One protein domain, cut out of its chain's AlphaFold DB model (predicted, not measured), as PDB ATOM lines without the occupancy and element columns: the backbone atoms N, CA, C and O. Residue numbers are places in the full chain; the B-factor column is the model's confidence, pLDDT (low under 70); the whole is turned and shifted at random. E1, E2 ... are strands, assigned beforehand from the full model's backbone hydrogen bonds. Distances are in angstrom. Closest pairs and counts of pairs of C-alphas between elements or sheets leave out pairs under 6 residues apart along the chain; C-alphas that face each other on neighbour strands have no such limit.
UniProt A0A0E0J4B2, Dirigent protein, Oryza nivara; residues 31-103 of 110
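This is residues 31 to 103 of the 110 residues of the protein "Dirigent protein" of Oryza nivara (UniProt A0A0E0J4B2). Picture one long, twisted antiparallel sheet, a single layer of four strands that the backbone makes by running back and forth. Three long strands, E2, E3 and E4, lie side by side, and the shorter E1 is at one edge; residues 31 to 32 also pair with E2, antiparallel to its residues 63 to 64. The printed part has 73 residues, with no named helix and four named strands, E1 to E4 along the chain and also across the sheet. The class is all strand, though under half of the residues, 34 of 73, are in named strands. The whole is only just loose, close to compact, with a radius of gyration of the C-alphas of 13.7 A, and elongated, spanning 40 by 22 by 21 A.

Look first at E1, residues 42 to 46, an edge strand, and E2, residues 57 to 65: this hairpin is antiparallel at 166 degrees, with N 43 and O 59 within hydrogen-bond range at 2.9 A. Next comes E3, residues 74 to 84, which forms a hairpin with E2 at 158 degrees; find N 62 and O 78 at 3.0 A. E4, residues 94 to 102, is the other edge strand and forms a hairpin with E3, also at 158 degrees, with N 81 and O 97 at 2.9 A. Together they are a meander, each strand the antiparallel neighbour of the one before. E1 and E4 are apart.

Find C-alpha 42 at (44.445, 350.577, 151.209), where E1 begins; it runs 12.4 A. E2 covers 24.5 A. E3, the longest by residues, covers 27.2 A and bends by 58 degrees at residue 80. E4 covers 23.4 A, bends by 51 degrees at residue 97 and ends at C-alpha 102, (35.381, 362.751, 141.221).

The two C-alphas farthest apart, those of Asn 49 and Asp 71, are 41.2 A apart. The printed part has no cut, and its three links between strands are short. The model's confidence is under 70 at residues 90 to 92.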
ATOM      1  N   LEU A  31      40.815 364.187 153.047       96.56
ATOM      2  CA  LEU A  31      41.255 362.814 152.794       96.56
ATOM      3  C   LEU A  31      40.948 361.895 153.978       96.56
ATOM      4  O   LEU A  31      41.360 362.161 155.104       96.56
ATOM      5  N   ASP A  32      40.307 360.765 153.697       96.31
ATOM      6  CA  ASP A  32      40.054 359.704 154.665       96.31
ATOM      7  C   ASP A  32      40.978 358.514 154.391       96.31
ATOM      8  O   ASP A  32      40.759 357.715 153.477       96.31
ATOM      9  N   GLN A  33      42.053 358.411 155.173       95.81
ATOM     10  CA  GLN A  33      43.004 357.304 155.098       95.81
ATOM     11  C   GLN A  33      42.734 356.304 156.224       95.81
ATOM     12  O   GLN A  33      42.980 356.589 157.396       95.81
ATOM     13  N   VAL A  34      42.306 355.093 155.863       96.38
ATOM     14  CA  VAL A  34      42.021 354.014 156.815       96.38
ATOM     15  C   VAL A  34      42.996 352.860 156.559       96.38
ATOM     16  O   VAL A  34      42.746 351.999 155.711       96.38
ATOM     17  N   PRO A  35      44.151 352.819 157.255       93.25
ATOM     18  CA  PRO A  35      45.214 351.864 156.954       93.25
ATOM     19  C   PRO A  35      44.916 350.430 157.406       93.25
ATOM     20  O   PRO A  35      45.453 349.487 156.829       93.25
ATOM     21  N   ASN A  36      44.092 350.259 158.441       93.69
ATOM     22  CA  ASN A  36      43.858 348.988 159.123       93.69
ATOM     23  C   ASN A  36      42.379 348.841 159.514       93.69
ATOM     24  O   ASN A  36      41.652 349.826 159.583       93.69
ATOM     25  N   GLY A  37      41.954 347.615 159.831       95.38
ATOM     26  CA  GLY A  37      40.583 347.314 160.257       95.38
ATOM     27  C   GLY A  37      39.655 346.889 159.114       95.38
ATOM     28  O   GLY A  37      40.083 346.733 157.970       95.38
ATOM     29  N   GLY A  38      38.381 346.656 159.444       94.81
ATOM     30  CA  GLY A  38      37.379 346.134 158.504       94.81
ATOM     31  C   GLY A  38      36.995 347.107 157.384       94.81
ATOM     32  O   GLY A  38      36.588 346.668 156.316       94.81
ATOM     33  N   SER A  39      37.179 348.408 157.606       95.31
ATOM     34  CA  SER A  39      36.913 349.483 156.644       95.31
ATOM     35  C   SER A  39      38.181 350.015 155.969       95.31
ATOM     36  O   SER A  39      38.175 351.129 155.449       95.31
ATOM     37  N   LYS A  40      39.290 349.258 155.997       97.56
ATOM     38  CA  LYS A  40      40.538 349.701 155.368       97.56
ATOM     39  C   LYS A  40      40.325 350.018 153.886       97.56
ATOM     40  O   LYS A  40      39.662 349.269 153.172       97.56
ATOM     41  N   ASN A  41      40.957 351.083 153.418       97.75
ATOM     42  CA  ASN A  41      40.846 351.559 152.037       97.75
ATOM     43  C   ASN A  41      42.209 351.613 151.326       97.75
ATOM     44  O   ASN A  41      42.430 352.349 150.365       97.75
ATOM     45  N   GLN A  42      43.140 350.795 151.810       97.88
ATOM     46  CA  GLN A  42      44.445 350.577 151.209       97.88
ATOM     47  C   GLN A  42      44.960 349.170 151.517       97.88
ATOM     48  O   GLN A  42      44.510 348.504 152.458       97.88
ATOM     49  N   SER A  43      45.920 348.709 150.721       97.62
ATOM     50  CA  SER A  43      46.549 347.404 150.895       97.62
ATOM     51  C   SER A  43      48.032 347.456 150.565       97.62
ATOM     52  O   SER A  43      48.420 347.924 149.498       97.62
ATOM     53  N   VAL A  44      48.863 346.920 151.461       96.88
ATOM     54  CA  VAL A  44      50.291 346.712 151.194       96.88
ATOM     55  C   VAL A  44      50.431 345.596 150.162       96.88
ATOM     56  O   VAL A  44      49.926 344.495 150.374       96.88
ATOM     57  N   VAL A  45      51.103 345.886 149.049       97.94
ATOM     58  CA  VAL A  45      51.346 344.932 147.952       97.94
ATOM     59  C   VAL A  45      52.789 344.436 147.929       97.94
ATOM     60  O   VAL A  45      53.051 343.326 147.479       97.94
ATOM     61  N   LEU A  46      53.721 345.230 148.460       97.31
ATOM     62  CA  LEU A  46      55.122 344.857 148.617       97.31
ATOM     63  C   LEU A  46      55.627 345.370 149.961       97.31
ATOM     64  O   LEU A  46      55.446 346.541 150.295       97.31
ATOM     65  N   ARG A  47      56.294 344.501 150.721       95.50
ATOM     66  CA  ARG A  47      56.951 344.868 151.977       95.50
ATOM     67  C   ARG A  47      58.328 344.215 152.060       95.50
ATOM     68  O   ARG A  47      58.430 343.093 152.555       95.50
ATOM     69  N   PRO A  48      59.382 344.888 151.576       93.94
ATOM     70  CA  PRO A  48      60.742 344.409 151.761       93.94
ATOM     71  C   PRO A  48      61.064 344.307 153.256       93.94
ATOM     72  O   PRO A  48      60.592 345.119 154.054       93.94
ATOM     73  N   ASN A  49      61.901 343.341 153.640       92.94
ATOM     74  CA  ASN A  49      62.457 343.272 154.994       92.94
ATOM     75  C   ASN A  49      63.611 344.278 155.145       92.94
ATOM     76  O   ASN A  49      64.764 343.906 155.351       92.94
ATOM     77  N   ALA A  50      63.300 345.555 154.940       89.56
ATOM     78  CA  ALA A  50      64.240 346.655 155.037       89.56
ATOM     79  C   ALA A  50      63.940 347.494 156.289       89.56
ATOM     80  O   ALA A  50      62.775 347.585 156.704       89.56
ATOM     81  N   PRO A  51      64.960 348.146 156.881       88.50
ATOM     82  CA  PRO A  51      64.747 349.128 157.937       88.50
ATOM     83  C   PRO A  51      63.704 350.163 157.516       88.50
ATOM     84  O   PRO A  51      63.597 350.510 156.338       88.50
ATOM     85  N   SER A  52      62.924 350.650 158.478       87.75
ATOM     86  CA  SER A  52      61.977 351.749 158.250       87.75
ATOM     87  C   SER A  52      60.883 351.473 157.220       87.75
ATOM     88  O   SER A  52      60.190 352.401 156.820       87.75
ATOM     89  N   ASN A  53      60.681 350.209 156.827       90.94
ATOM     90  CA  ASN A  53      59.802 349.821 155.724       90.94
ATOM     91  C   ASN A  53      60.229 350.405 154.371       90.94
ATOM     92  O   ASN A  53      59.382 350.593 153.504       90.94
ATOM     93  N   PHE A  54      61.516 350.694 154.176       92.44
ATOM     94  CA  PHE A  54      62.014 351.224 152.912       92.44
ATOM     95  C   PHE A  54      61.590 350.352 151.720       92.44
ATOM     96  O   PHE A  54      61.763 349.130 151.726       92.44
ATOM     97  N   GLY A  55      61.006 350.988 150.702       94.19
ATOM     98  CA  GLY A  55      60.471 350.315 149.520       94.19
ATOM     99  C   GLY A  55      59.135 349.600 149.744       94.19
ATOM    100  O   GLY A  55      58.654 348.925 148.833       94.19
ATOM    101  N   MET A  56      58.511 349.727 150.922       95.44
ATOM    102  CA  MET A  56      57.131 349.286 151.112       95.44
ATOM    103  C   MET A  56      56.229 350.043 150.150       95.44
ATOM    104  O   MET A  56      56.238 351.270 150.152       95.44
ATOM    105  N   LEU A  57      55.425 349.306 149.391       96.94
ATOM    106  CA  LEU A  57      54.448 349.828 148.448       96.94
ATOM    107  C   LEU A  57      53.052 349.389 148.879       96.94
ATOM    108  O   LEU A  57      52.804 348.199 149.109       96.94
ATOM    109  N   ALA A  58      52.130 350.340 148.930       97.44
ATOM    110  CA  ALA A  58      50.716 350.088 149.134       97.44
ATOM    111  C   ALA A  58      49.897 350.723 148.011       97.44
ATOM    112  O   ALA A  58      50.221 351.807 147.535       97.44
ATOM    113  N   VAL A  59      48.833 350.039 147.595       98.44
ATOM    114  CA  VAL A  59      47.798 350.603 146.720       98.44
ATOM    115  C   VAL A  59      46.680 351.180 147.578       98.44
ATOM    116  O   VAL A  59      46.383 350.642 148.648       98.44
ATOM    117  N   ASN A  60      46.064 352.265 147.124       98.25
ATOM    118  CA  ASN A  60      45.030 352.981 147.862       98.25
ATOM    119  C   ASN A  60      43.812 353.325 147.002       98.25
ATOM    120  O   ASN A  60      43.934 353.602 145.808       98.25
ATOM    121  N   ASP A  61      42.659 353.353 147.666       98.12
ATOM    122  CA  ASP A  61      41.387 353.896 147.194       98.12
ATOM    123  C   ASP A  61      40.815 354.810 148.290       98.12
ATOM    124  O   ASP A  61      39.849 354.477 148.975       98.12
ATOM    125  N   TRP A  62      41.495 355.931 148.538       98.19
ATOM    126  CA  TRP A  62      41.150 356.821 149.644       98.19
ATOM    127  C   TRP A  62      39.946 357.688 149.295       98.19
ATOM    128  O   TRP A  62      39.930 358.330 148.245       98.19
ATOM    129  N   ALA A  63      38.964 357.750 150.189       97.06
ATOM    130  CA  ALA A  63      37.823 358.640 150.031       97.06
ATOM    131  C   ALA A  63      38.244 360.103 150.246       97.06
ATOM    132  O   ALA A  63      39.062 360.409 151.117       97.06
ATOM    133  N   LEU A  64      37.679 361.001 149.442       97.44
ATOM    134  CA  LEU A  64      37.824 362.448 149.558       97.44
ATOM    135  C   LEU A  64      36.446 363.066 149.787       97.44
ATOM    136  O   LEU A  64      35.508 362.818 149.022       97.44
ATOM    137  N   TYR A  65      36.348 363.888 150.823       97.06
ATOM    138  CA  TYR A  65      35.121 364.543 151.253       97.06
ATOM    139  C   TYR A  65      35.193 366.061 151.066       97.06
ATOM    140  O   TYR A  65      36.284 366.625 150.979       97.06
ATOM    141  N   ASP A  66      34.036 366.719 151.024       95.56
ATOM    142  CA  ASP A  66      33.915 368.185 150.972       95.56
ATOM    143  C   ASP A  66      34.050 368.884 152.339       95.56
ATOM    144  O   ASP A  66      34.094 370.111 152.397       95.56
ATOM    145  N   GLY A  67      34.141 368.120 153.430       95.38
ATOM    146  CA  GLY A  67      34.253 368.636 154.794       95.38
ATOM    147  C   GLY A  67      34.809 367.615 155.791       95.38
ATOM    148  O   GLY A  67      34.960 366.428 155.487       95.38
ATOM    149  N   ASP A  68      35.078 368.067 157.017       92.25
ATOM    150  CA  ASP A  68      35.514 367.246 158.160       92.25
ATOM    151  C   ASP A  68      34.380 366.857 159.128       92.25
ATOM    152  O   ASP A  68      34.600 366.084 160.062       92.25
ATOM    153  N   GLN A  69      33.171 367.370 158.903       90.44
ATOM    154  CA  GLN A  69      32.003 367.160 159.760       90.44
ATOM    155  C   GLN A  69      31.365 365.774 159.564       90.44
ATOM    156  O   GLN A  69      31.683 365.037 158.631       90.44
ATOM    157  N   HIS A  70      30.443 365.399 160.457       84.69
ATOM    158  CA  HIS A  70      29.808 364.074 160.440       84.69
ATOM    159  C   HIS A  70      28.933 363.817 159.196       84.69
ATOM    160  O   HIS A  70      28.791 362.673 158.774       84.69
ATOM    161  N   ASP A  71      28.368 364.866 158.605       90.25
ATOM    162  CA  ASP A  71      27.486 364.852 157.434       90.25
ATOM    163  C   ASP A  71      28.213 365.137 156.106       90.25
ATOM    164  O   ASP A  71      27.567 365.336 155.077       90.25
ATOM    165  N   ARG A  72      29.552 365.121 156.121       94.19
ATOM    166  CA  ARG A  72      30.408 365.320 154.944       94.19
ATOM    167  C   ARG A  72      30.010 364.422 153.766       94.19
ATOM    168  O   ARG A  72      29.753 363.223 153.929       94.19
ATOM    169  N   LYS A  73      30.028 364.972 152.553       94.94
ATOM    170  CA  LYS A  73      29.687 364.254 151.322       94.94
ATOM    171  C   LYS A  73      30.944 363.684 150.677       94.94
ATOM    172  O   LYS A  73      31.957 364.363 150.549       94.94
ATOM    173  N   LEU A  74      30.878 362.426 150.241       95.69
ATOM    174  CA  LEU A  74      31.907 361.837 149.385       95.69
ATOM    175  C   LEU A  74      31.875 362.534 148.018       95.69
ATOM    176  O   LEU A  74      30.864 362.458 147.321       95.69
ATOM    177  N   VAL A  75      32.970 363.183 147.631       96.56
ATOM    178  CA  VAL A  75      33.054 363.938 146.368       96.56
ATOM    179  C   VAL A  75      34.076 363.375 145.394       96.56
ATOM    180  O   VAL A  75      33.985 363.640 144.197       96.56
ATOM    181  N   ALA A  76      35.040 362.590 145.870       96.94
ATOM    182  CA  ALA A  76      36.017 361.936 145.015       96.94
ATOM    183  C   ALA A  76      36.683 360.739 145.706       96.94
ATOM    184  O   ALA A  76      36.525 360.508 146.903       96.94
ATOM    185  N   HIS A  77      37.482 360.008 144.938       97.81
ATOM    186  CA  HIS A  77      38.438 359.029 145.430       97.81
ATOM    187  C   HIS A  77      39.849 359.357 144.929       97.81
ATOM    188  O   HIS A  77      40.042 359.594 143.737       97.81
ATOM    189  N   ALA A  78      40.847 359.318 145.813       98.00
ATOM    190  CA  ALA A  78      42.262 359.314 145.454       98.00
ATOM    191  C   ALA A  78      42.746 357.867 145.264       98.00
ATOM    192  O   ALA A  78      43.033 357.144 146.226       98.00
ATOM    193  N   ARG A  79      42.850 357.447 144.000       98.25
ATOM    194  CA  ARG A  79      43.205 356.076 143.606       98.25
ATOM    195  C   ARG A  79      44.612 356.003 143.054       98.25
ATOM    196  O   ARG A  79      44.961 356.739 142.131       98.25
ATOM    197  N   GLY A  80      45.421 355.103 143.592       98.12
ATOM    198  CA  GLY A  80      46.802 354.957 143.160       98.12
ATOM    199  C   GLY A  80      47.636 354.133 144.122       98.12
ATOM    200  O   GLY A  80      47.191 353.094 144.606       98.12
ATOM    201  N   HIS A  81      48.859 354.587 144.363       97.88
ATOM    202  CA  HIS A  81      49.786 353.933 145.270       97.88
ATOM    203  C   HIS A  81      50.657 354.934 146.023       97.88
ATOM    204  O   HIS A  81      50.873 356.068 145.585       97.88
ATOM    205  N   HIS A  82      51.204 354.474 147.142       96.94
ATOM    206  CA  HIS A  82      52.187 355.199 147.925       96.94
ATOM    207  C   HIS A  82      53.313 354.277 148.394       96.94
ATOM    208  O   HIS A  82      53.097 353.090 148.661       96.94
ATOM    209  N   MET A  83      54.529 354.819 148.457       96.00
ATOM    210  CA  MET A  83      55.748 354.082 148.781       96.00
ATOM    211  C   MET A  83      56.555 354.784 149.871       96.00
ATOM    212  O   MET A  83      56.731 355.996 149.814       96.00
ATOM    213  N   GLN A  84      57.087 354.022 150.824       94.69
ATOM    214  CA  GLN A  84      58.037 354.537 151.807       94.69
ATOM    215  C   GLN A  84      59.423 354.674 151.165       94.69
ATOM    216  O   GLN A  84      59.996 353.694 150.684       94.69
ATOM    217  N   THR A  85      59.966 355.888 151.168       93.31
ATOM    218  CA  THR A  85      61.163 356.252 150.389       93.31
ATOM    219  C   THR A  85      62.394 356.566 151.233       93.31
ATOM    220  O   THR A  85      63.475 356.729 150.673       93.31
ATOM    221  N   SER A  86      62.281 356.575 152.566       90.44
ATOM    222  CA  SER A  86      63.433 356.770 153.455       90.44
ATOM    223  C   SER A  86      63.912 355.468 154.097       90.44
ATOM    224  O   SER A  86      63.116 354.641 154.541       90.44
ATOM    225  N   GLN A  87      65.236 355.299 154.162       86.31
ATOM    226  CA  GLN A  87      65.895 354.212 154.896       86.31
ATOM    227  C   GLN A  87      66.109 354.552 156.375       86.31
ATOM    228  O   GLN A  87      66.066 353.663 157.227       86.31
ATOM    229  N   HIS A  88      66.322 355.831 156.688       82.44
ATOM    230  CA  HIS A  88      66.788 356.275 158.003       82.44
ATOM    231  C   HIS A  88      65.736 357.063 158.798       82.44
ATOM    232  O   HIS A  88      65.904 357.223 160.002       82.44
ATOM    233  N   ASP A  89      64.627 357.459 158.163       76.50
ATOM    234  CA  ASP A  89      63.498 358.130 158.813       76.50
ATOM    235  C   ASP A  89      62.226 357.284 158.719       76.50
ATOM    236  O   ASP A  89      61.507 357.290 157.719       76.50
ATOM    237  N   VAL A  90      61.930 356.575 159.810       60.31
ATOM    238  CA  VAL A  90      60.810 355.626 159.952       60.31
ATOM    239  C   VAL A  90      59.417 356.228 159.735       60.31
ATOM    240  O   VAL A  90      58.486 355.483 159.432       60.31
ATOM    241  N   ASN A  91      59.258 357.551 159.852       64.50
ATOM    242  CA  ASN A  91      57.936 358.157 160.042       64.50
ATOM    243  C   ASN A  91      57.477 359.163 158.972       64.50
ATOM    244  O   ASN A  91      56.321 359.565 159.044       64.50
ATOM    245  N   HIS A  92      58.294 359.591 157.993       63.97
ATOM    246  CA  HIS A  92      57.965 360.862 157.309       63.97
ATOM    247  C   HIS A  92      58.165 360.968 155.788       63.97
ATOM    248  O   HIS A  92      57.988 362.067 155.271       63.97
ATOM    249  N   GLN A  93      58.506 359.911 155.038       87.88
ATOM    250  CA  GLN A  93      58.781 360.084 153.598       87.88
ATOM    251  C   GLN A  93      58.037 359.110 152.692       87.88
ATOM    252  O   GLN A  93      58.607 358.201 152.087       87.88
ATOM    253  N   TRP A  94      56.747 359.376 152.530       91.62
ATOM    254  CA  TRP A  94      55.915 358.674 151.566       91.62
ATOM    255  C   TRP A  94      55.879 359.418 150.231       91.62
ATOM    256  O   TRP A  94      55.500 360.585 150.171       91.62
ATOM    257  N   PHE A  95      56.239 358.728 149.152       94.88
ATOM    258  CA  PHE A  95      55.936 359.164 147.793       94.88
ATOM    259  C   PHE A  95      54.535 358.680 147.425       94.88
ATOM    260  O   PHE A  95      54.244 357.502 147.610       94.88
ATOM    261  N   ILE A  96      53.684 359.559 146.896       96.50
ATOM    262  CA  ILE A  96      52.304 359.238 146.512       96.50
ATOM    263  C   ILE A  96      52.129 359.525 145.022       96.50
ATOM    264  O   ILE A  96      52.429 360.622 144.554       96.50
ATOM    265  N   SER A  97      51.590 358.555 144.286       97.62
ATOM    266  CA  SER A  97      51.138 358.718 142.907       97.62
ATOM    267  C   SER A  97      49.685 358.269 142.823       97.62
ATOM    268  O   SER A  97      49.376 357.090 143.004       97.62
ATOM    269  N   CYS A  98      48.774 359.212 142.590       97.06
ATOM    270  CA  CYS A  98      47.348 358.922 142.517       97.06
ATOM    271  C   CYS A  98      46.615 359.826 141.525       97.06
ATOM    272  O   CYS A  98      47.101 360.887 141.135       97.06
ATOM    273  N   GLN A  99      45.434 359.368 141.124       97.62
ATOM    274  CA  GLN A  99      44.442 360.135 140.385       97.62
ATOM    275  C   GLN A  99      43.298 360.496 141.332       97.62
ATOM    276  O   GLN A  99      42.856 359.648 142.110       97.62
ATOM    277  N   ILE A 100      42.804 361.729 141.237       96.88
ATOM    278  CA  ILE A 100      41.570 362.152 141.900       96.88
ATOM    279  C   ILE A 100      40.417 361.880 140.936       96.88
ATOM    280  O   ILE A 100      40.314 362.505 139.882       96.88
ATOM    281  N   VAL A 101      39.573 360.919 141.295       96.31
ATOM    282  CA  VAL A 101      38.395 360.509 140.531       96.31
ATOM    283  C   VAL A 101      37.172 361.082 141.228       96.31
ATOM    284  O   VAL A 101      36.779 360.577 142.278       96.31
ATOM    285  N   PHE A 102      36.600 362.151 140.679       95.31
ATOM    286  CA  PHE A 102      35.381 362.751 141.221       95.31
ATOM    287  C   PHE A 102      34.209 361.771 141.129       95.31
ATOM    288  O   PHE A 102      34.089 361.027 140.157       95.31
ATOM    289  N   ALA A 103      33.385 361.745 142.172       91.56
ATOM    290  CA  ALA A 103      32.173 360.948 142.200       91.56
ATOM    291  C   ALA A 103      31.141 361.547 141.235       91.56
ATOM    292  O   ALA A 103      31.025 362.769 141.121       91.56
TER     293      ALA A 103